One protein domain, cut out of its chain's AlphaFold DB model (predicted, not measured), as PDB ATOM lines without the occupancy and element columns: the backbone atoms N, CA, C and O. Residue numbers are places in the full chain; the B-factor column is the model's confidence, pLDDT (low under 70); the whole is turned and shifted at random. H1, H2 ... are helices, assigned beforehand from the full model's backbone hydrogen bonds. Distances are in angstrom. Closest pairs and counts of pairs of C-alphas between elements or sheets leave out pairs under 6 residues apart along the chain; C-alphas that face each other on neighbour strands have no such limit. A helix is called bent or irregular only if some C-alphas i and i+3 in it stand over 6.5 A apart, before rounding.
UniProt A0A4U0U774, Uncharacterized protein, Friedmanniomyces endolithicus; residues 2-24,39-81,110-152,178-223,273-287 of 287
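What this domain is: This is residues 2 to 24, 39 to 81, 110 to 152, 178 to 223 and 273 to 287 of the 287 residues of an uncharacterized protein of Friedmanniomyces endolithicus (UniProt A0A4U0U774). A long, loose bundle of helices runs up and down: the two longest, H4 and H2, run the same way, and the bent helix H3 runs the opposite way and packs on both of them. The short H5 also packs on H2 and H4, while H1 crosses H3b and H4 near one end of the bundle. The printed part has 170 residues with five named helices, H1 to H5 in chain order, and no named strand; the class is all helix. The whole is loose, with a radius of gyration of the C-alphas of 20.7 A, and elongated, spanning 69 by 36 by 22 A.

How they stand to each other: The longest helix, H4, residues 178 to 222, touches the two arms of H3, a helix of residues 115 to 147. By its hydrogen bonds H3 was assigned as one helix, but it is bent: C-alphas 122 and 125 are 6.6 A apart, and its arms H3a, residues 115 to 122, and H3b, residues 125 to 147, stand at a shallow tilt of 23 degrees. H4 and H3b run opposite ways at a steep tilt of 38 degrees, closest at the C-alphas of Leu 198 and Ile 131, 5.7 A apart. H4 touches H3a with residues 208 to 216 alone, closest at the C-alphas of Ile 212 and Leu 117, 6.3 A apart. H2, residues 39 to 75, touches H3b at a shallow tilt of 18 degrees, opposite ways, closest at the C-alphas of Ile 63 and Ile 132, 5.7 A apart. H2 and H3a only just touch, with 3 pairs of C-alphas within 8 A, closest at Val 73 and Gln 121, 6.2 A apart. H2 and H4 are close but not clearly touching; their closest C-alphas, of Val 73 and Val 209, are 7.9 A apart. H5, residues 273 to 284, touches H2 at a shallow tilt of 25 degrees, closest at the C-alphas of Ser 281 and Leu 62, 6.0 A apart. H5 touches H4 at a shallow tilt of 24 degrees, closest at the C-alphas of Gln 275 and Leu 206, 6.8 A apart. H5 and H3b are apart. H1, residues 3 to 21, touches H3b at a steep tilt of 51 degrees, closest at the C-alphas of Asn 15 and Leu 145, 6.0 A apart. H1 is about perpendicular to H4, at 74 degrees, and touches it with residues 10 to 14 alone, closest at the C-alphas of Leu 14 and Leu 184, 7.0 A apart. In H1, H2, H3a, H3b, H4 and H5 every O i to N i+4 pair is within hydrogen-bond range.

Where its parts are: H4 is 64.6 A long, from C-alpha 178 at (70.960, 122.600, 136.812) to C-alpha 222. H2 is 54.0 A long, H3b 32.7 A and H1 26.9 A, which begins with C-alpha 3 at (67.023, 101.245, 137.278). H5 ends with C-alpha 284 at (95.963, 99.816, 121.618).

The domain as a whole: The two C-alphas farthest apart, those of Asp 39 and Ile 110, are 70.2 A apart. Four cuts leave out residues 25 to 38, 82 to 109, 153 to 177 and 224 to 272, with gaps of 14.4 A, 6.4 A, 27.3 A and 25.3 A between C-alphas. Each link between helices runs across a cut. The mean pLDDT of the printed part is 71.1, and 66 residues are under 70, among them residues 2 to 24, 144 to 152 and 215 to 223.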
ATOM      1  N   SER A   2      62.538  99.904 135.863       40.16
ATOM      2  CA  SER A   2      63.802  99.326 136.353       40.16
ATOM      3  C   SER A   2      64.943 100.355 136.281       40.16
ATOM      4  O   SER A   2      64.990 101.146 135.341       40.16
ATOM      5  N   ALA A   3      65.851 100.361 137.262       42.69
ATOM      6  CA  ALA A   3      67.023 101.245 137.278       42.69
ATOM      7  C   ALA A   3      67.925 101.043 136.043       42.69
ATOM      8  O   ALA A   3      68.436 102.013 135.497       42.69
ATOM      9  N   ALA A   4      68.019  99.808 135.538       41.88
ATOM     10  CA  ALA A   4      68.778  99.480 134.330       41.88
ATOM     11  C   ALA A   4      68.143 100.041 133.044       41.88
ATOM     12  O   ALA A   4      68.841 100.424 132.115       41.88
ATOM     13  N   ALA A   5      66.808 100.130 132.999       41.41
ATOM     14  CA  ALA A   5      66.106 100.731 131.865       41.41
ATOM     15  C   ALA A   5      66.243 102.261 131.854       41.41
ATOM     16  O   ALA A   5      66.240 102.866 130.790       41.41
ATOM     17  N   ARG A   6      66.379 102.883 133.033       50.28
ATOM     18  CA  ARG A   6      66.674 104.314 133.153       50.28
ATOM     19  C   ARG A   6      68.122 104.622 132.774       50.28
ATOM     20  O   ARG A   6      68.329 105.534 131.991       50.28
ATOM     21  N   SER A   7      69.103 103.840 133.229       52.53
ATOM     22  CA  SER A   7      70.509 104.073 132.863       52.53
ATOM     23  C   SER A   7      70.788 103.863 131.373       52.53
ATOM     24  O   SER A   7      71.506 104.660 130.784       52.53
ATOM     25  N   LEU A   8      70.180 102.854 130.737       52.91
ATOM     26  CA  LEU A   8      70.289 102.649 129.287       52.91
ATOM     27  C   LEU A   8      69.709 103.832 128.493       52.91
ATOM     28  O   LEU A   8      70.336 104.299 127.551       52.91
ATOM     29  N   ARG A   9      68.566 104.380 128.926       56.50
ATOM     30  CA  ARG A   9      67.955 105.565 128.298       56.50
ATOM     31  C   ARG A   9      68.793 106.824 128.478       56.50
ATOM     32  O   ARG A   9      69.035 107.564 127.534       56.50
ATOM     33  N   LEU A  10      69.270 107.065 129.691       57.31
ATOM     34  CA  LEU A  10      70.112 108.221 129.972       57.31
ATOM     35  C   LEU A  10      71.423 108.188 129.163       57.31
ATOM     36  O   LEU A  10      71.862 109.226 128.675       57.31
ATOM     37  N   ARG A  11      71.982 106.994 128.934       58.91
ATOM     38  CA  ARG A  11      73.155 106.771 128.075       58.91
ATOM     39  C   ARG A  11      72.893 107.074 126.606       58.91
ATOM     40  O   ARG A  11      73.630 107.858 126.020       58.91
ATOM     41  N   THR A  12      71.818 106.536 126.027       55.28
ATOM     42  CA  THR A  12      71.393 106.883 124.658       55.28
ATOM     43  C   THR A  12      71.264 108.409 124.499       55.28
ATOM     44  O   THR A  12      71.812 109.023 123.593       55.28
ATOM     45  N   HIS A  13      70.715 109.106 125.490       56.56
ATOM     46  CA  HIS A  13      70.572 110.561 125.390       56.56
ATOM     47  C   HIS A  13      71.866 111.364 125.557       56.56
ATOM     48  O   HIS A  13      72.035 112.377 124.875       56.56
ATOM     49  N   LEU A  14      72.797 110.928 126.408       59.34
ATOM     50  CA  LEU A  14      74.137 111.515 126.463       59.34
ATOM     51  C   LEU A  14      74.832 111.367 125.106       59.34
ATOM     52  O   LEU A  14      75.409 112.323 124.597       59.34
ATOM     53  N   ASN A  15      74.702 110.211 124.471       57.06
ATOM     54  CA  ASN A  15      75.278 109.939 123.159       57.06
ATOM     55  C   ASN A  15      74.700 110.834 122.058       57.06
ATOM     56  O   ASN A  15      75.457 111.437 121.286       57.06
ATOM     57  N   ALA A  16      73.382 111.029 122.054       54.28
ATOM     58  CA  ALA A  16      72.727 112.008 121.197       54.28
ATOM     59  C   ALA A  16      73.267 113.432 121.442       54.28
ATOM     60  O   ALA A  16      73.624 114.131 120.491       54.28
ATOM     61  N   LEU A  17      73.414 113.855 122.706       56.91
ATOM     62  CA  LEU A  17      73.978 115.166 123.061       56.91
ATOM     63  C   LEU A  17      75.433 115.320 122.607       56.91
ATOM     64  O   LEU A  17      75.784 116.339 122.011       56.91
ATOM     65  N   HIS A  18      76.273 114.309 122.821       56.06
ATOM     66  CA  HIS A  18      77.658 114.310 122.356       56.06
ATOM     67  C   HIS A  18      77.723 114.473 120.832       56.06
ATOM     68  O   HIS A  18      78.548 115.236 120.335       56.06
ATOM     69  N   ARG A  19      76.801 113.864 120.080       56.44
ATOM     70  CA  ARG A  19      76.717 114.020 118.618       56.44
ATOM     71  C   ARG A  19      76.184 115.372 118.161       56.44
ATOM     72  O   ARG A  19      76.621 115.858 117.121       56.44
ATOM     73  N   HIS A  20      75.304 116.004 118.935       51.19
ATOM     74  CA  HIS A  20      74.864 117.381 118.696       51.19
ATOM     75  C   HIS A  20      75.968 118.413 118.971       51.19
ATOM     76  O   HIS A  20      76.055 119.416 118.268       51.19
ATOM     77  N   VAL A  21      76.834 118.163 119.957       46.44
ATOM     78  CA  VAL A  21      77.961 119.045 120.312       46.44
ATOM     79  C   VAL A  21      79.168 118.849 119.373       46.44
ATOM     80  O   VAL A  21      80.021 119.729 119.265       46.44
ATOM     81  N   VAL A  22      79.234 117.736 118.623       45.25
ATOM     82  CA  VAL A  22      80.320 117.401 117.671       45.25
ATOM     83  C   VAL A  22      80.255 118.172 116.336       45.25
ATOM     84  O   VAL A  22      80.952 117.848 115.376       45.25
ATOM     85  N   THR A  23      79.592 119.329 116.289       47.53
ATOM     86  CA  THR A  23      80.063 120.426 115.423       47.53
ATOM     87  C   THR A  23      81.418 120.935 115.948       47.53
ATOM     88  O   THR A  23      81.534 122.054 116.444       47.53
ATOM     89  N   ARG A  24      82.452 120.079 115.936       43.94
ATOM     90  CA  ARG A  24      83.806 120.393 116.402       43.94
ATOM     91  C   ARG A  24      84.461 121.328 115.381       43.94
ATOM     92  O   ARG A  24      84.609 120.926 114.226       43.94
ATOM     93  N   ASP A  39      79.138 117.848 103.149       60.88
ATOM     94  CA  ASP A  39      80.228 116.896 102.896       60.88
ATOM     95  C   ASP A  39      81.204 116.742 104.078       60.88
ATOM     96  O   ASP A  39      81.665 115.637 104.373       60.88
ATOM     97  N   GLN A  40      81.497 117.824 104.807       63.53
ATOM     98  CA  GLN A  40      82.361 117.781 105.994       63.53
ATOM     99  C   GLN A  40      81.667 117.079 107.163       63.53
ATOM    100  O   GLN A  40      82.293 116.288 107.869       63.53
ATOM    101  N   ALA A  41      80.367 117.304 107.345       63.53
ATOM    102  CA  ALA A  41      79.591 116.588 108.350       63.53
ATOM    103  C   ALA A  41      79.492 115.089 108.019       63.53
ATOM    104  O   ALA A  41      79.600 114.254 108.915       63.53
ATOM    105  N   HIS A  42      79.346 114.723 106.742       66.31
ATOM    106  CA  HIS A  42      79.387 113.326 106.304       66.31
ATOM    107  C   HIS A  42      80.751 112.666 106.546       66.31
ATOM    108  O   HIS A  42      80.790 111.536 107.033       66.31
ATOM    109  N   PHE A  43      81.855 113.370 106.280       67.25
ATOM    110  CA  PHE A  43      83.202 112.877 106.573       67.25
ATOM    111  C   PHE A  43      83.424 112.645 108.076       67.25
ATOM    112  O   PHE A  43      83.887 111.576 108.471       67.25
ATOM    113  N   LEU A  44      83.031 113.601 108.926       67.62
ATOM    114  CA  LEU A  44      83.169 113.480 110.383       67.62
ATOM    115  C   LEU A  44      82.328 112.335 110.956       67.62
ATOM    116  O   LEU A  44      82.801 111.595 111.814       67.62
ATOM    117  N   ARG A  45      81.107 112.143 110.446       71.38
ATOM    118  CA  ARG A  45      80.268 110.989 110.806       71.38
ATOM    119  C   ARG A  45      80.922 109.672 110.418       71.38
ATOM    120  O   ARG A  45      80.907 108.736 111.206       71.38
ATOM    121  N   ALA A  46      81.493 109.597 109.216       70.94
ATOM    122  CA  ALA A  46      82.186 108.397 108.768       70.94
ATOM    123  C   ALA A  46      83.397 108.094 109.664       70.94
ATOM    124  O   ALA A  46      83.565 106.951 110.079       70.94
ATOM    125  N   GLN A  47      84.182 109.117 110.022       74.12
ATOM    126  CA  GLN A  47      85.336 108.982 110.911       74.12
ATOM    127  C   GLN A  47      84.938 108.525 112.328       74.12
ATOM    128  O   GLN A  47      85.567 107.630 112.896       74.12
ATOM    129  N   ASP A  48      83.878 109.103 112.890       72.88
ATOM    130  CA  ASP A  48      83.352 108.722 114.203       72.88
ATOM    131  C   ASP A  48      82.812 107.280 114.189       72.88
ATOM    132  O   ASP A  48      83.171 106.467 115.037       72.88
ATOM    133  N   GLN A  49      82.055 106.890 113.156       75.44
ATOM    134  CA  GLN A  49      81.599 105.506 112.990       75.44
ATOM    135  C   GLN A  49      82.749 104.505 112.837       75.44
ATOM    136  O   GLN A  49      82.651 103.388 113.348       75.44
ATOM    137  N   THR A  50      83.834 104.872 112.149       74.56
ATOM    138  CA  THR A  50      85.021 104.009 112.070       74.56
ATOM    139  C   THR A  50      85.692 103.858 113.432       74.56
ATOM    140  O   THR A  50      85.961 102.731 113.837       74.56
ATOM    141  N   ALA A  51      85.852 104.947 114.189       73.12
ATOM    142  CA  ALA A  51      86.448 104.905 115.526       73.12
ATOM    143  C   ALA A  51      85.595 104.089 116.519       73.12
ATOM    144  O   ALA A  51      86.121 103.302 117.308       73.12
ATOM    145  N   LEU A  52      84.264 104.208 116.454       76.88
ATOM    146  CA  LEU A  52      83.342 103.416 117.276       76.88
ATOM    147  C   LEU A  52      83.422 101.913 116.971       76.88
ATOM    148  O   LEU A  52      83.303 101.095 117.879       76.88
ATOM    149  N   ARG A  53      83.640 101.529 115.709       81.06
ATOM    150  CA  ARG A  53      83.835 100.119 115.339       81.06
ATOM    151  C   ARG A  53      85.194  99.595 115.783       81.06
ATOM    152  O   ARG A  53      85.271  98.513 116.348       81.06
ATOM    153  N   GLU A  54      86.254 100.372 115.582       78.19
ATOM    154  CA  GLU A  54      87.604  99.993 116.015       78.19
ATOM    155  C   GLU A  54      87.683  99.797 117.535       78.19
ATOM    156  O   GLU A  54      88.294  98.842 118.017       78.19
ATOM    157  N   THR A  55      87.030 100.669 118.307       78.31
ATOM    158  CA  THR A  55      86.955 100.541 119.771       78.31
ATOM    159  C   THR A  55      86.150  99.316 120.205       78.31
ATOM    160  O   THR A  55      86.574  98.614 121.126       78.31
ATOM    161  N   GLN A  56      85.052  99.001 119.519       84.06
ATOM    162  CA  GLN A  56      84.281  97.780 119.761       84.06
ATOM    163  C   GLN A  56      85.112  96.517 119.478       84.06
ATOM    164  O   GLN A  56      85.227  95.653 120.348       84.06
ATOM    165  N   ASP A  57      85.800  96.466 118.334       84.56
ATOM    166  CA  ASP A  57      86.711  95.371 117.978       84.56
ATOM    167  C   ASP A  57      87.835  95.197 119.017       84.56
ATOM    168  O   ASP A  57      88.284  94.078 119.292       84.56
ATOM    169  N   HIS A  58      88.331  96.294 119.597       82.25
ATOM    170  CA  HIS A  58      89.321  96.245 120.674       82.25
ATOM    171  C   HIS A  58      88.754  95.650 121.966       82.25
ATOM    172  O   HIS A  58      89.440  94.842 122.600       82.25
ATOM    173  N   LEU A  59      87.523  96.001 122.350       82.88
ATOM    174  CA  LEU A  59      86.866  95.416 123.522       82.88
ATOM    175  C   LEU A  59      86.607  93.917 123.334       82.88
ATOM    176  O   LEU A  59      86.881  93.139 124.247       82.88
ATOM    177  N   ASP A  60      86.190  93.489 122.144       85.44
ATOM    178  CA  ASP A  60      85.973  92.071 121.842       85.44
ATOM    179  C   ASP A  60      87.276  91.264 121.906       85.44
ATOM    180  O   ASP A  60      87.332  90.177 122.493       85.44
ATOM    181  N   LYS A  61      88.371  91.819 121.369       86.06
ATOM    182  CA  LYS A  61      89.712  91.225 121.501       86.06
ATOM    183  C   LYS A  61      90.148  91.139 122.964       86.06
ATOM    184  O   LYS A  61      90.691  90.106 123.363       86.06
ATOM    185  N   LEU A  62      89.894  92.179 123.763       82.69
ATOM    186  CA  LEU A  62      90.201  92.198 125.194       82.69
ATOM    187  C   LEU A  62      89.445  91.083 125.928       82.69
ATOM    188  O   LEU A  62      90.072  90.308 126.652       82.69
ATOM    189  N   ILE A  63      88.133  90.960 125.705       87.19
ATOM    190  CA  ILE A  63      87.290  89.908 126.295       87.19
ATOM    191  C   ILE A  63      87.853  88.531 125.935       87.19
ATOM    192  O   ILE A  63      88.167  87.739 126.825       87.19
ATOM    193  N   ALA A  64      88.106  88.277 124.648       85.69
ATOM    194  CA  ALA A  64      88.648  87.001 124.189       85.69
ATOM    195  C   ALA A  64      90.035  86.687 124.787       85.69
ATOM    196  O   ALA A  64      90.360  85.525 125.054       85.69
ATOM    197  N   HIS A  65      90.887  87.698 124.988       84.50
ATOM    198  CA  HIS A  65      92.190  87.528 125.633       84.50
ATOM    199  C   HIS A  65      92.057  87.198 127.121       84.50
ATOM    200  O   HIS A  65      92.745  86.295 127.602       84.50
ATOM    201  N   VAL A  66      91.159  87.876 127.836       86.06
ATOM    202  CA  VAL A  66      90.893  87.641 129.263       86.06
ATOM    203  C   VAL A  66      90.298  86.249 129.487       86.06
ATOM    204  O   VAL A  66      90.739  85.532 130.387       86.06
ATOM    205  N   GLU A  67      89.375  85.807 128.633       87.38
ATOM    206  CA  GLU A  67      88.814  84.452 128.673       87.38
ATOM    207  C   GLU A  67      89.892  83.385 128.464       87.38
ATOM    208  O   GLU A  67      90.053  82.489 129.294       87.38
ATOM    209  N   LYS A  68      90.704  83.513 127.407       84.06
ATOM    210  CA  LYS A  68      91.807  82.576 127.129       84.06
ATOM    211  C   LYS A  68      92.829  82.540 128.260       84.06
ATOM    212  O   LYS A  68      93.300  81.464 128.629       84.06
ATOM    213  N   LEU A  69      93.176  83.700 128.813       80.25
ATOM    214  CA  LEU A  69      94.143  83.808 129.898       80.25
ATOM    215  C   LEU A  69      93.599  83.194 131.191       80.25
ATOM    216  O   LEU A  69      94.308  82.439 131.854       80.25
ATOM    217  N   SER A  70      92.341  83.469 131.534       84.94
ATOM    218  CA  SER A  70      91.713  82.903 132.729       84.94
ATOM    219  C   SER A  70      91.586  81.380 132.631       84.94
ATOM    220  O   SER A  70      91.966  80.689 133.575       84.94
ATOM    221  N   ALA A  71      91.182  80.851 131.470       82.56
ATOM    222  CA  ALA A  71      91.134  79.416 131.197       82.56
ATOM    223  C   ALA A  71      92.521  78.756 131.270       82.56
ATOM    224  O   ALA A  71      92.670  77.659 131.801       82.56
ATOM    225  N   PHE A  72      93.563  79.432 130.777       79.50
ATOM    226  CA  PHE A  72      94.932  78.927 130.880       79.50
ATOM    227  C   PHE A  72      95.406  78.869 132.340       79.50
ATOM    228  O   PHE A  72      96.005  77.880 132.761       79.50
ATOM    229  N   VAL A  73      95.115  79.909 133.130       78.00
ATOM    230  CA  VAL A  73      95.483  79.977 134.554       78.00
ATOM    231  C   VAL A  73      94.789  78.896 135.383       78.00
ATOM    232  O   VAL A  73      95.419  78.325 136.276       78.00
ATOM    233  N   THR A  74      93.526  78.586 135.089       77.12
ATOM    234  CA  THR A  74      92.774  77.530 135.784       77.12
ATOM    235  C   THR A  74      93.171  76.123 135.341       77.12
ATOM    236  O   THR A  74      93.143  75.207 136.158       77.12
ATOM    237  N   ALA A  75      93.592  75.945 134.085       74.94
ATOM    238  CA  ALA A  75      94.056  74.662 133.558       74.94
ATOM    239  C   ALA A  75      95.468  74.262 134.033       74.94
ATOM    240  O   ALA A  75      95.889  73.121 133.829       74.94
ATOM    241  N   LEU A  76      96.217  75.177 134.658       70.31
ATOM    242  CA  LEU A  76      97.542  74.881 135.201       70.31
ATOM    243  C   LEU A  76      97.449  73.796 136.294       70.31
ATOM    244  O   LEU A  76      96.748  73.989 137.293       70.31
ATOM    245  N   PRO A  77      98.169  72.668 136.147       64.31
ATOM    246  CA  PRO A  77      98.029  71.527 137.041       64.31
ATOM    247  C   PRO A  77      98.459  71.881 138.468       64.31
ATOM    248  O   PRO A  77      99.559  72.386 138.700       64.31
ATOM    249  N   THR A  78      97.581  71.590 139.430       64.31
ATOM    250  CA  THR A  78      97.803  71.838 140.866       64.31
ATOM    251  C   THR A  78      98.174  70.589 141.664       64.31
ATOM    252  O   THR A  78      98.552  70.675 142.837       64.31
ATOM    253  N   SER A  79      98.084  69.417 141.037       60.47
ATOM    254  CA  SER A  79      98.408  68.124 141.636       60.47
ATOM    255  C   SER A  79      98.935  67.151 140.586       60.47
ATOM    256  O   SER A  79      98.577  67.236 139.412       60.47
ATOM    257  N   VAL A  80      99.847  66.265 141.000       54.91
ATOM    258  CA  VAL A  80     100.303  65.135 140.182       54.91
ATOM    259  C   VAL A  80      99.722  63.874 140.819       54.91
ATOM    260  O   VAL A  80      99.898  63.680 142.028       54.91
ATOM    261  N   PRO A  81      99.035  63.012 140.051       52.34
ATOM    262  CA  PRO A  81      98.672  61.689 140.533       52.34
ATOM    263  C   PRO A  81      99.952  60.867 140.706       52.34
ATOM    264  O   PRO A  81     100.672  60.612 139.738       52.34
ATOM    265  N   ILE A 110      98.966  64.163 145.086       55.88
ATOM    266  CA  ILE A 110      99.802  65.018 145.932       55.88
ATOM    267  C   ILE A 110      99.791  66.435 145.345       55.88
ATOM    268  O   ILE A 110     100.204  66.628 144.193       55.88
ATOM    269  N   PRO A 111      99.332  67.449 146.099       58.25
ATOM    270  CA  PRO A 111      99.456  68.831 145.672       58.25
ATOM    271  C   PRO A 111     100.914  69.284 145.790       58.25
ATOM    272  O   PRO A 111     101.458  69.349 146.887       58.25
ATOM    273  N   TYR A 112     101.546  69.616 144.667       55.44
ATOM    274  CA  TYR A 112     102.925  70.129 144.629       55.44
ATOM    275  C   TYR A 112     102.983  71.644 144.387       55.44
ATOM    276  O   TYR A 112     104.056  72.244 144.411       55.44
ATOM    277  N   THR A 113     101.838  72.287 144.148       59.56
ATOM    278  CA  THR A 113     101.762  73.745 144.069       59.56
ATOM    279  C   THR A 113     101.767  74.344 145.462       59.56
ATOM    280  O   THR A 113     101.012  73.902 146.330       59.56
ATOM    281  N   THR A 114     102.562  75.394 145.658       65.50
ATOM    282  CA  THR A 114     102.546  76.170 146.898       65.50
ATOM    283  C   THR A 114     101.127  76.667 147.188       65.50
ATOM    284  O   THR A 114     100.376  77.006 146.268       65.50
ATOM    285  N   SER A 115     100.746  76.729 148.467       68.44
ATOM    286  CA  SER A 115      99.458  77.304 148.894       68.44
ATOM    287  C   SER A 115      99.240  78.701 148.304       68.44
ATOM    288  O   SER A 115      98.125  79.050 147.926       68.44
ATOM    289  N   LEU A 116     100.331  79.455 148.133       70.94
ATOM    290  CA  LEU A 116     100.362  80.751 147.469       70.94
ATOM    291  C   LEU A 116      99.973  80.668 145.985       70.94
ATOM    292  O   LEU A 116      99.104  81.424 145.565       70.94
ATOM    293  N   LEU A 117     100.547  79.755 145.191       73.56
ATOM    294  CA  LEU A 117     100.194  79.621 143.769       73.56
ATOM    295  C   LEU A 117      98.721  79.229 143.598       73.56
ATOM    296  O   LEU A 117      98.032  79.801 142.757       73.56
ATOM    297  N   ARG A 118      98.216  78.336 144.457       73.19
ATOM    298  CA  ARG A 118      96.799  77.952 144.466       73.19
ATOM    299  C   ARG A 118      95.883  79.129 144.805       73.19
ATOM    300  O   ARG A 118      94.900  79.342 144.104       73.19
ATOM    301  N   ALA A 119      96.212  79.903 145.841       74.50
ATOM    302  CA  ALA A 119      95.431  81.078 146.230       74.50
ATOM    303  C   ALA A 119      95.409  82.147 145.121       74.50
ATOM    304  O   ALA A 119      94.390  82.800 144.899       74.50
ATOM    305  N   ARG A 120      96.520  82.304 144.388       76.44
ATOM    306  CA  ARG A 120      96.609  83.226 143.249       76.44
ATOM    307  C   ARG A 120      95.772  82.740 142.069       76.44
ATOM    308  O   ARG A 120      94.993  83.524 141.543       76.44
ATOM    309  N   GLN A 121      95.847  81.454 141.724       80.06
ATOM    310  CA  GLN A 121      95.003  80.850 140.686       80.06
ATOM    311  C   GLN A 121      93.508  80.957 141.005       80.06
ATOM    312  O   GLN A 121      92.734  81.312 140.123       80.06
ATOM    313  N   SER A 122      93.088  80.709 142.252       81.19
ATOM    314  CA  SER A 122      91.673  80.816 142.642       81.19
ATOM    315  C   SER A 122      91.144  82.249 142.608       81.19
ATOM    316  O   SER A 122      89.942  82.461 142.484       81.19
ATOM    317  N   ALA A 123      92.029  83.241 142.717       81.81
ATOM    318  CA  ALA A 123      91.655  84.648 142.710       81.81
ATOM    319  C   ALA A 123      91.638  85.266 141.294       81.81
ATOM    320  O   ALA A 123      91.184  86.400 141.138       81.81
ATOM    321  N   THR A 124      92.110  84.556 140.264       82.19
ATOM    322  CA  THR A 124      92.107  85.014 138.861       82.19
ATOM    323  C   THR A 124      90.712  85.006 138.209       82.19
ATOM    324  O   THR A 124      90.362  86.017 137.601       82.19
ATOM    325  N   PRO A 125      89.877  83.951 138.353       85.38
ATOM    326  CA  PRO A 125      88.525  83.921 137.792       85.38
ATOM    327  C   PRO A 125      87.629  85.114 138.167       85.38
ATOM    328  O   PRO A 125      87.067  85.699 137.247       85.38
ATOM    329  N   PRO A 126      87.515  85.545 139.444       86.50
ATOM    330  CA  PRO A 126      86.641  86.670 139.787       86.50
ATOM    331  C   PRO A 126      87.113  88.008 139.195       86.50
ATOM    332  O   PRO A 126      86.298  88.875 138.892       86.50
ATOM    333  N   LEU A 127      88.423  88.195 138.989       86.12
ATOM    334  CA  LEU A 127      88.924  89.380 138.285       86.12
ATOM    335  C   LEU A 127      88.584  89.328 136.797       86.12
ATOM    336  O   LEU A 127      88.142  90.326 136.238       86.12
ATOM    337  N   ALA A 128      88.751  88.165 136.165       86.06
ATOM    338  CA  ALA A 128      88.396  87.979 134.764       86.06
ATOM    339  C   ALA A 128      86.902  88.245 134.521       86.06
ATOM    340  O   ALA A 128      86.563  88.957 133.579       86.06
ATOM    341  N   THR A 129      86.015  87.767 135.402       90.25
ATOM    342  CA  THR A 129      84.571  88.039 135.295       90.25
ATOM    343  C   THR A 129      84.245  89.524 135.427       90.25
ATOM    344  O   THR A 129      83.409  90.021 134.677       90.25
ATOM    345  N   ASN A 130      84.918  90.250 136.327       88.94
ATOM    346  CA  ASN A 130      84.703  91.692 136.490       88.94
ATOM    347  C   ASN A 130      85.166  92.478 135.259       88.94
ATOM    348  O   ASN A 130      84.439  93.339 134.770       88.94
ATOM    349  N   ILE A 131      86.341  92.145 134.718       86.69
ATOM    350  CA  ILE A 131      86.881  92.767 133.500       86.69
ATOM    351  C   ILE A 131      85.936  92.541 132.320       86.69
ATOM    352  O   ILE A 131      85.626  93.487 131.603       86.69
ATOM    353  N   ILE A 132      85.443  91.310 132.145       88.25
ATOM    354  CA  ILE A 132      84.482  90.977 131.087       88.25
ATOM    355  C   ILE A 132      83.185  91.768 131.278       88.25
ATOM    356  O   ILE A 132      82.707  92.366 130.321       88.25
ATOM    357  N   ALA A 133      82.650  91.850 132.499       88.00
ATOM    358  CA  ALA A 133      81.432  92.610 132.775       88.00
ATOM    359  C   ALA A 133      81.594  94.115 132.483       88.00
ATOM    360  O   ALA A 133      80.713  94.726 131.879       88.00
ATOM    361  N   HIS A 134      82.725  94.717 132.866       84.81
ATOM    362  CA  HIS A 134      83.020  96.121 132.565       84.81
ATOM    363  C   HIS A 134      83.225  96.354 131.059       84.81
ATOM    364  O   HIS A 134      82.706  97.324 130.514       84.81
ATOM    365  N   ALA A 135      83.929  95.456 130.365       84.69
ATOM    366  CA  ALA A 135      84.118  95.540 128.918       84.69
ATOM    367  C   ALA A 135      82.793  95.373 128.154       84.69
ATOM    368  O   ALA A 135      82.542  96.108 127.206       84.69
ATOM    369  N   GLN A 136      81.916  94.468 128.598       86.81
ATOM    370  CA  GLN A 136      80.574  94.282 128.037       86.81
ATOM    371  C   GLN A 136      79.672  95.497 128.267       86.81
ATOM    372  O   GLN A 136      78.890  95.852 127.388       86.81
ATOM    373  N   HIS A 137      79.785  96.155 129.424       83.62
ATOM    374  CA  HIS A 137      79.068  97.400 129.702       83.62
ATOM    375  C   HIS A 137      79.478  98.513 128.724       83.62
ATOM    376  O   HIS A 137      78.605  99.125 128.109       83.62
ATOM    377  N   LEU A 138      80.783  98.698 128.496       80.00
ATOM    378  CA  LEU A 138      81.285  99.655 127.502       80.00
ATOM    379  C   LEU A 138      80.908  99.253 126.071       80.00
ATOM    380  O   LEU A 138      80.530 100.103 125.272       80.00
ATOM    381  N   HIS A 139      80.954  97.962 125.744       83.62
ATOM    382  CA  HIS A 139      80.543  97.456 124.436       83.62
ATOM    383  C   HIS A 139      79.060  97.746 124.161       83.62
ATOM    384  O   HIS A 139      78.710  98.199 123.071       83.62
ATOM    385  N   ALA A 140      78.177  97.509 125.137       80.56
ATOM    386  CA  ALA A 140      76.760  97.847 125.019       80.56
ATOM    387  C   ALA A 140      76.579  99.349 124.757       80.56
ATOM    388  O   ALA A 140      75.849  99.723 123.846       80.56
ATOM    389  N   HIS A 141      77.340 100.192 125.459       73.69
ATOM    390  CA  HIS A 141      77.323 101.636 125.247       73.69
ATOM    391  C   HIS A 141      77.752 102.052 123.829       73.69
ATOM    392  O   HIS A 141      77.101 102.876 123.190       73.69
ATOM    393  N   LEU A 142      78.821 101.449 123.302       74.00
ATOM    394  CA  LEU A 142      79.282 101.690 121.930       74.00
ATOM    395  C   LEU A 142      78.281 101.189 120.882       74.00
ATOM    396  O   LEU A 142      78.135 101.798 119.823       74.00
ATOM    397  N   THR A 143      77.578 100.097 121.176       72.69
ATOM    398  CA  THR A 143      76.530  99.554 120.301       72.69
ATOM    399  C   THR A 143      75.335 100.504 120.250       72.69
ATOM    400  O   THR A 143      74.847 100.822 119.166       72.69
ATOM    401  N   ASP A 144      74.921 101.026 121.405       68.12
ATOM    402  CA  ASP A 144      73.866 102.036 121.507       68.12
ATOM    403  C   ASP A 144      74.249 103.296 120.712       68.12
ATOM    404  O   ASP A 144      73.472 103.754 119.872       68.12
ATOM    405  N   LEU A 145      75.492 103.779 120.862       66.50
ATOM    406  CA  LEU A 145      76.058 104.842 120.026       66.50
ATOM    407  C   LEU A 145      75.906 104.523 118.536       66.50
ATOM    408  O   LEU A 145      75.391 105.336 117.779       66.50
ATOM    409  N   GLN A 146      76.329 103.354 118.063       69.25
ATOM    410  CA  GLN A 146      76.270 103.034 116.632       69.25
ATOM    411  C   GLN A 146      74.852 103.049 116.041       69.25
ATOM    412  O   GLN A 146      74.700 103.370 114.860       69.25
ATOM    413  N   HIS A 147      73.831 102.718 116.834       66.44
ATOM    414  CA  HIS A 147      72.448 102.641 116.364       66.44
ATOM    415  C   HIS A 147      71.680 103.963 116.423       66.44
ATOM    416  O   HIS A 147      70.657 104.093 115.749       66.44
ATOM    417  N   GLU A 148      72.161 104.959 117.165       63.97
ATOM    418  CA  GLU A 148      71.508 106.265 117.180       63.97
ATOM    419  C   GLU A 148      71.724 107.034 115.866       63.97
ATOM    420  O   GLU A 148      72.851 107.128 115.373       63.97
ATOM    421  N   PRO A 149      70.672 107.621 115.270       59.78
ATOM    422  CA  PRO A 149      70.825 108.440 114.077       59.78
ATOM    423  C   PRO A 149      71.573 109.736 114.415       59.78
ATOM    424  O   PRO A 149      71.255 110.413 115.392       59.78
ATOM    425  N   TYR A 150      72.551 110.124 113.588       56.06
ATOM    426  CA  TYR A 150      73.129 111.467 113.690       56.06
ATOM    427  C   TYR A 150      72.043 112.516 113.436       56.06
ATOM    428  O   TYR A 150      71.218 112.323 112.537       56.06
ATOM    429  N   PRO A 151      72.078 113.653 114.147       57.38
ATOM    430  CA  PRO A 151      71.134 114.725 113.893       57.38
ATOM    431  C   PRO A 151      71.242 115.200 112.444       57.38
ATOM    432  O   PRO A 151      72.343 115.399 111.916       57.38
ATOM    433  N   THR A 152      70.096 115.327 111.776       53.06
ATOM    434  CA  THR A 152      70.017 115.807 110.394       53.06
ATOM    435  C   THR A 152      70.447 117.274 110.332       53.06
ATOM    436  O   THR A 152      70.028 118.083 111.153       53.06
ATOM    437  N   GLN A 178      69.967 123.119 135.880       71.38
ATOM    438  CA  GLN A 178      70.960 122.600 136.812       71.38
ATOM    439  C   GLN A 178      70.826 121.086 137.013       71.38
ATOM    440  O   GLN A 178      71.822 120.379 136.942       71.38
ATOM    441  N   GLU A 179      69.601 120.571 137.132       70.19
ATOM    442  CA  GLU A 179      69.358 119.124 137.222       70.19
ATOM    443  C   GLU A 179      69.803 118.382 135.953       70.19
ATOM    444  O   GLU A 179      70.277 117.252 136.030       70.19
ATOM    445  N   LYS A 180      69.706 119.021 134.780       64.75
ATOM    446  CA  LYS A 180      70.219 118.464 133.515       64.75
ATOM    447  C   LYS A 180      71.741 118.396 133.489       64.75
ATOM    448  O   LYS A 180      72.302 117.403 133.038       64.75
ATOM    449  N   GLU A 181      72.401 119.459 133.948       69.56
ATOM    450  CA  GLU A 181      73.862 119.522 134.038       69.56
ATOM    451  C   GLU A 181      74.402 118.508 135.059       69.56
ATOM    452  O   GLU A 181      75.424 117.874 134.801       69.56
ATOM    453  N   ASP A 182      73.709 118.311 136.180       71.12
ATOM    454  CA  ASP A 182      74.094 117.331 137.197       71.12
ATOM    455  C   ASP A 182      73.877 115.891 136.710       71.12
ATOM    456  O   ASP A 182      74.772 115.063 136.851       71.12
ATOM    457  N   LEU A 183      72.771 115.611 136.012       67.62
ATOM    458  CA  LEU A 183      72.529 114.299 135.408       67.62
ATOM    459  C   LEU A 183      73.589 113.944 134.351       67.62
ATOM    460  O   LEU A 183      74.038 112.802 134.281       67.62
ATOM    461  N   LEU A 184      74.016 114.917 133.541       70.19
ATOM    462  CA  LEU A 184      75.089 114.718 132.563       70.19
ATOM    463  C   LEU A 184      76.422 114.391 133.247       70.19
ATOM    464  O   LEU A 184      77.127 113.486 132.798       70.19
ATOM    465  N   LYS A 185      76.759 115.090 134.337       73.31
ATOM    466  CA  LYS A 185      77.968 114.796 135.120       73.31
ATOM    467  C   LYS A 185      77.906 113.405 135.737       73.31
ATOM    468  O   LYS A 185      78.888 112.679 135.653       73.31
ATOM    469  N   ASP A 186      76.771 113.020 136.315       72.81
ATOM    470  CA  ASP A 186      76.600 111.704 136.937       72.81
ATOM    471  C   ASP A 186      76.853 110.572 135.934       72.81
ATOM    472  O   ASP A 186      77.580 109.626 136.237       72.81
ATOM    473  N   LEU A 187      76.334 110.696 134.710       68.81
ATOM    474  CA  LEU A 187      76.580 109.718 133.648       68.81
ATOM    475  C   LEU A 187      78.046 109.679 133.207       68.81
ATOM    476  O   LEU A 187      78.610 108.594 133.065       68.81
ATOM    477  N   GLN A 188      78.683 110.844 133.038       74.25
ATOM    478  CA  GLN A 188      80.113 110.910 132.727       74.25
ATOM    479  C   GLN A 188      80.946 110.244 133.827       74.25
ATOM    480  O   GLN A 188      81.836 109.448 133.532       74.25
ATOM    481  N   TYR A 189      80.615 110.488 135.097       78.12
ATOM    482  CA  TYR A 189      81.285 109.848 136.223       78.12
ATOM    483  C   TYR A 189      81.059 108.338 136.266       78.12
ATOM    484  O   TYR A 189      81.991 107.605 136.599       78.12
ATOM    485  N   GLU A 190      79.866 107.844 135.922       78.06
ATOM    486  CA  GLU A 190      79.621 106.404 135.805       78.06
ATOM    487  C   GLU A 190      80.525 105.763 134.741       78.06
ATOM    488  O   GLU A 190      81.159 104.738 135.008       78.06
ATOM    489  N   GLU A 191      80.623 106.363 133.554       73.50
ATOM    490  CA  GLU A 191      81.445 105.848 132.452       73.50
ATOM    491  C   GLU A 191      82.942 105.914 132.763       73.50
ATOM    492  O   GLU A 191      83.672 104.928 132.594       73.50
ATOM    493  N   GLU A 192      83.405 107.048 133.286       79.62
ATOM    494  CA  GLU A 192      84.781 107.209 133.742       79.62
ATOM    495  C   GLU A 192      85.110 106.192 134.836       79.62
ATOM    496  O   GLU A 192      86.150 105.535 134.771       79.62
ATOM    497  N   ALA A 193      84.208 105.971 135.794       81.69
ATOM    498  CA  ALA A 193      84.404 104.985 136.848       81.69
ATOM    499  C   ALA A 193      84.504 103.556 136.297       81.69
ATOM    500  O   ALA A 193      85.379 102.803 136.738       81.69
ATOM    501  N   VAL A 194      83.660 103.167 135.333       81.69
ATOM    502  CA  VAL A 194      83.729 101.837 134.700       81.69
ATOM    503  C   VAL A 194      85.031 101.678 133.915       81.69
ATOM    504  O   VAL A 194      85.717 100.667 134.072       81.69
ATOM    505  N   SER A 195      85.432 102.684 133.133       80.62
ATOM    506  CA  SER A 195      86.682 102.637 132.364       80.62
ATOM    507  C   SER A 195      87.924 102.587 133.267       80.62
ATOM    508  O   SER A 195      88.865 101.832 133.009       80.62
ATOM    509  N   MET A 196      87.923 103.334 134.374       81.56
ATOM    510  CA  MET A 196      89.005 103.331 135.356       81.56
ATOM    511  C   MET A 196      89.084 101.996 136.090       81.56
ATOM    512  O   MET A 196      90.177 101.449 136.241       81.56
ATOM    513  N   ARG A 197      87.942 101.423 136.490       87.69
ATOM    514  CA  ARG A 197      87.894 100.079 137.084       87.69
ATOM    515  C   ARG A 197      88.395  99.020 136.114       87.69
ATOM    516  O   ARG A 197      89.212  98.202 136.513       87.69
ATOM    517  N   LEU A 198      87.994  99.080 134.842       85.69
ATOM    518  CA  LEU A 198      88.499  98.181 133.805       85.69
ATOM    519  C   LEU A 198      90.032  98.230 133.714       85.69
ATOM    520  O   LEU A 198      90.667  97.180 133.699       85.69
ATOM    521  N   LYS A 199      90.625  99.434 133.711       85.50
ATOM    522  CA  LYS A 199      92.088  99.632 133.690       85.50
ATOM    523  C   LYS A 199      92.780  99.107 134.953       85.50
ATOM    524  O   LYS A 199      93.871  98.544 134.871       85.50
ATOM    525  N   ILE A 200      92.179  99.318 136.124       88.19
ATOM    526  CA  ILE A 200      92.723  98.842 137.403       88.19
ATOM    527  C   ILE A 200      92.676  97.313 137.454       88.19
ATOM    528  O   ILE A 200      93.695  96.678 137.724       88.19
ATOM    529  N   ASP A 201      91.522  96.724 137.146       86.50
ATOM    530  CA  ASP A 201      91.315  95.279 137.195       86.50
ATOM    531  C   ASP A 201      92.197  94.558 136.167       86.50
ATOM    532  O   ASP A 201      92.812  93.538 136.485       86.50
ATOM    533  N   SER A 202      92.332  95.105 134.952       83.75
ATOM    534  CA  SER A 202      93.192  94.536 133.908       83.75
ATOM    535  C   SER A 202      94.677  94.591 134.280       83.75
ATOM    536  O   SER A 202      95.399  93.605 134.094       83.75
ATOM    537  N   ARG A 203      95.132  95.687 134.899       86.38
ATOM    538  CA  ARG A 203      96.487  95.788 135.456       86.38
ATOM    539  C   ARG A 203      96.710  94.780 136.583       86.38
ATOM    540  O   ARG A 203      97.719  94.079 136.578       86.38
ATOM    541  N   MET A 204      95.765  94.663 137.513       86.44
ATOM    542  CA  MET A 204      95.840  93.680 138.597       86.44
ATOM    543  C   MET A 204      95.887  92.242 138.069       86.44
ATOM    544  O   MET A 204      96.606  91.403 138.619       86.44
ATOM    545  N   LEU A 205      95.137  91.941 137.006       84.25
ATOM    546  CA  LEU A 205      95.171  90.639 136.345       84.25
ATOM    547  C   LEU A 205      96.564  90.348 135.773       84.25
ATOM    548  O   LEU A 205      97.096  89.261 135.998       84.25
ATOM    549  N   LEU A 206      97.178  91.314 135.085       85.56
ATOM    550  CA  LEU A 206      98.533  91.174 134.544       85.56
ATOM    551  C   LEU A 206      99.585  90.965 135.635       85.56
ATOM    552  O   LEU A 206     100.407  90.056 135.516       85.56
ATOM    553  N   GLU A 207      99.538  91.747 136.713       85.50
ATOM    554  CA  GLU A 207     100.452  91.601 137.853       85.50
ATOM    555  C   GLU A 207     100.336  90.196 138.469       85.50
ATOM    556  O   GLU A 207     101.341  89.515 138.682       85.50
ATOM    557  N   ARG A 208      99.112  89.683 138.647       80.44
ATOM    558  CA  ARG A 208      98.892  88.314 139.147       80.44
ATOM    559  C   ARG A 208      99.395  87.239 138.192       80.44
ATOM    560  O   ARG A 208      99.930  86.224 138.635       80.44
ATOM    561  N   VAL A 209      99.239  87.434 136.888       81.19
ATOM    562  CA  VAL A 209      99.752  86.499 135.878       81.19
ATOM    563  C   VAL A 209     101.279  86.454 135.897       81.19
ATOM    564  O   VAL A 209     101.856  85.364 135.850       81.19
ATOM    565  N   GLN A 210     101.938  87.606 136.048       82.62
ATOM    566  CA  GLN A 210     103.390  87.681 136.220       82.62
ATOM    567  C   GLN A 210     103.843  86.939 137.481       82.62
ATOM    568  O   GLN A 210     104.763  86.120 137.415       82.62
ATOM    569  N   GLU A 211     103.168  87.155 138.614       79.69
ATOM    570  CA  GLU A 211     103.444  86.444 139.867       79.69
ATOM    571  C   GLU A 211     103.314  84.921 139.705       79.69
ATOM    572  O   GLU A 211     104.199  84.176 140.132       79.69
ATOM    573  N   ILE A 212     102.254  84.442 139.039       76.69
ATOM    574  CA  ILE A 212     102.067  83.013 138.739       76.69
ATOM    575  C   ILE A 212     103.233  82.494 137.889       76.69
ATOM    576  O   ILE A 212     103.784  81.431 138.185       76.69
ATOM    577  N   GLY A 213     103.664  83.253 136.880       72.94
ATOM    578  CA  GLY A 213     104.810  82.906 136.040       72.94
ATOM    579  C   GLY A 213     106.140  82.825 136.803       72.94
ATOM    580  O   GLY A 213     106.959  81.950 136.509       72.94
ATOM    581  N   VAL A 214     106.365  83.700 137.787       75.19
ATOM    582  CA  VAL A 214     107.566  83.686 138.644       75.19
ATOM    583  C   VAL A 214     107.530  82.509 139.618       75.19
ATOM    584  O   VAL A 214     108.505  81.766 139.721       75.19
ATOM    585  N   VAL A 215     106.402  82.288 140.301       67.31
ATOM    586  CA  VAL A 215     106.256  81.191 141.272       67.31
ATOM    587  C   VAL A 215     106.312  79.830 140.573       67.31
ATOM    588  O   VAL A 215     106.939  78.901 141.083       67.31
ATOM    589  N   SER A 216     105.740  79.718 139.372       63.09
ATOM    590  CA  SER A 216     105.821  78.498 138.565       63.09
ATOM    591  C   SER A 216     107.257  78.174 138.137       63.09
ATOM    592  O   SER A 216     107.635  77.004 138.159       63.09
ATOM    593  N   ARG A 217     108.072  79.177 137.772       61.56
ATOM    594  CA  ARG A 217     109.489  78.975 137.412       61.56
ATOM    595  C   ARG A 217     110.357  78.665 138.628       61.56
ATOM    596  O   ARG A 217     111.136  77.720 138.597       61.56
ATOM    597  N   ARG A 218     110.156  79.387 139.732       57.75
ATOM    598  CA  ARG A 218     110.903  79.171 140.979       57.75
ATOM    599  C   ARG A 218     110.692  77.766 141.551       57.75
ATOM    600  O   ARG A 218     111.635  77.177 142.069       57.75
ATOM    601  N   ASN A 219     109.493  77.200 141.416       51.22
ATOM    602  CA  ASN A 219     109.227  75.817 141.825       51.22
ATOM    603  C   ASN A 219     109.889  74.780 140.900       51.22
ATOM    604  O   ASN A 219     110.227  73.695 141.367       51.22
ATOM    605  N   ALA A 220     110.109  75.109 139.622       51.44
ATOM    606  CA  ALA A 220     110.841  74.251 138.689       51.44
ATOM    607  C   ALA A 220     112.361  74.242 138.952       51.44
ATOM    608  O   ALA A 220     113.019  73.247 138.666       51.44
ATOM    609  N   GLU A 221     112.913  75.325 139.508       47.69
ATOM    610  CA  GLU A 221     114.345  75.446 139.831       47.69
ATOM    611  C   GLU A 221     114.682  75.004 141.268       47.69
ATOM    612  O   GLU A 221     115.733  74.412 141.502       47.69
ATOM    613  N   SER A 222     113.793  75.254 142.237       42.56
ATOM    614  CA  SER A 222     114.026  74.941 143.660       42.56
ATOM    615  C   SER A 222     113.709  73.491 144.034       42.56
ATOM    616  O   SER A 222     114.178  73.009 145.065       42.56
ATOM    617  N   GLY A 223     112.906  72.789 143.234       40.34
ATOM    618  CA  GLY A 223     112.733  71.351 143.350       40.34
ATOM    619  C   GLY A 223     113.711  70.669 142.410       40.34
ATOM    620  O   GLY A 223     113.424  70.562 141.227       40.34
ATOM    621  N   ASP A 273     103.094  84.630 125.954       79.44
ATOM    622  CA  ASP A 273     102.432  85.114 124.738       79.44
ATOM    623  C   ASP A 273     101.033  85.658 125.044       79.44
ATOM    624  O   ASP A 273     100.647  86.697 124.512       79.44
ATOM    625  N   LEU A 274     100.282  84.998 125.933       79.19
ATOM    626  CA  LEU A 274      98.969  85.474 126.383       79.19
ATOM    627  C   LEU A 274      99.078  86.779 127.180       79.19
ATOM    628  O   LEU A 274      98.272  87.684 126.976       79.19
ATOM    629  N   GLN A 275     100.097  86.906 128.034       80.25
ATOM    630  CA  GLN A 275     100.374  88.136 128.772       80.25
ATOM    631  C   GLN A 275     100.711  89.292 127.820       80.25
ATOM    632  O   GLN A 275     100.106  90.355 127.923       80.25
ATOM    633  N   LYS A 276     101.616  89.075 126.855       85.00
ATOM    634  CA  LYS A 276     101.973  90.095 125.854       85.00
ATOM    635  C   LYS A 276     100.770  90.536 125.023       85.00
ATOM    636  O   LYS A 276     100.598  91.726 124.802       85.00
ATOM    637  N   ARG A 277      99.913  89.597 124.608       81.44
ATOM    638  CA  ARG A 277      98.680  89.908 123.865       81.44
ATOM    639  C   ARG A 277      97.692  90.736 124.684       81.44
ATOM    640  O   ARG A 277      97.040  91.615 124.128       81.44
ATOM    641  N   LEU A 278      97.579  90.477 125.988       78.94
ATOM    642  CA  LEU A 278      96.754  91.295 126.876       78.94
ATOM    643  C   LEU A 278      97.365  92.694 127.065       78.94
ATOM    644  O   LEU A 278      96.651  93.681 126.938       78.94
ATOM    645  N   GLU A 279      98.678  92.794 127.288       83.75
ATOM    646  CA  GLU A 279      99.390  94.080 127.391       83.75
ATOM    647  C   GLU A 279      99.252  94.931 126.119       83.75
ATOM    648  O   GLU A 279      99.001  96.132 126.204       83.75
ATOM    649  N   GLU A 280      99.380  94.315 124.945       83.69
ATOM    650  CA  GLU A 280      99.212  94.975 123.649       83.69
ATOM    651  C   GLU A 280      97.765  95.436 123.437       83.69
ATOM    652  O   GLU A 280      97.541  96.589 123.076       83.69
ATOM    653  N   SER A 281      96.787  94.593 123.782       77.50
ATOM    654  CA  SER A 281      95.359  94.933 123.722       77.50
ATOM    655  C   SER A 281      94.975  96.083 124.657       77.50
ATOM    656  O   SER A 281      94.074  96.852 124.335       77.50
ATOM    657  N   MET A 282      95.636  96.222 125.811       77.00
ATOM    658  CA  MET A 282      95.426  97.372 126.696       77.00
ATOM    659  C   MET A 282      96.105  98.643 126.180       77.00
ATOM    660  O   MET A 282      95.618  99.740 126.441       77.00
ATOM    661  N   ARG A 283      97.241  98.516 125.481       76.25
ATOM    662  CA  ARG A 283      97.962  99.658 124.902       76.25
ATOM    663  C   ARG A 283      97.257 100.226 123.675       76.25
ATOM    664  O   ARG A 283      97.253 101.439 123.516       76.25
ATOM    665  N   SER A 284      96.658  99.380 122.837       63.69
ATOM    666  CA  SER A 284      95.963  99.816 121.618       63.69
ATOM    667  C   SER A 284      94.597 100.462 121.880       63.69
ATOM    668  O   SER A 284      94.104 101.189 121.031       63.69
ATOM    669  N   GLY A 285      93.978 100.214 123.040       50.53
ATOM    670  CA  GLY A 285      92.686 100.804 123.421       50.53
ATOM    671  C   GLY A 285      92.775 102.127 124.196       50.53
ATOM    672  O   GLY A 285      91.760 102.587 124.710       50.53
ATOM    673  N   GLY A 286      93.974 102.698 124.362       38.97
ATOM    674  CA  GLY A 286      94.215 103.896 125.177       38.97
ATOM    675  C   GLY A 286      94.721 105.128 124.419       38.97
ATOM    676  O   GLY A 286      95.106 106.090 125.085       38.97
ATOM    677  N   SER A 287      94.778 105.080 123.084       32.09
ATOM    678  CA  SER A 287      95.208 106.182 122.208       32.09
ATOM    679  C   SER A 287      94.037 106.987 121.671       32.09
ATOM    680  O   SER A 287      93.093 106.325 121.184       32.09
TER     681      SER A 287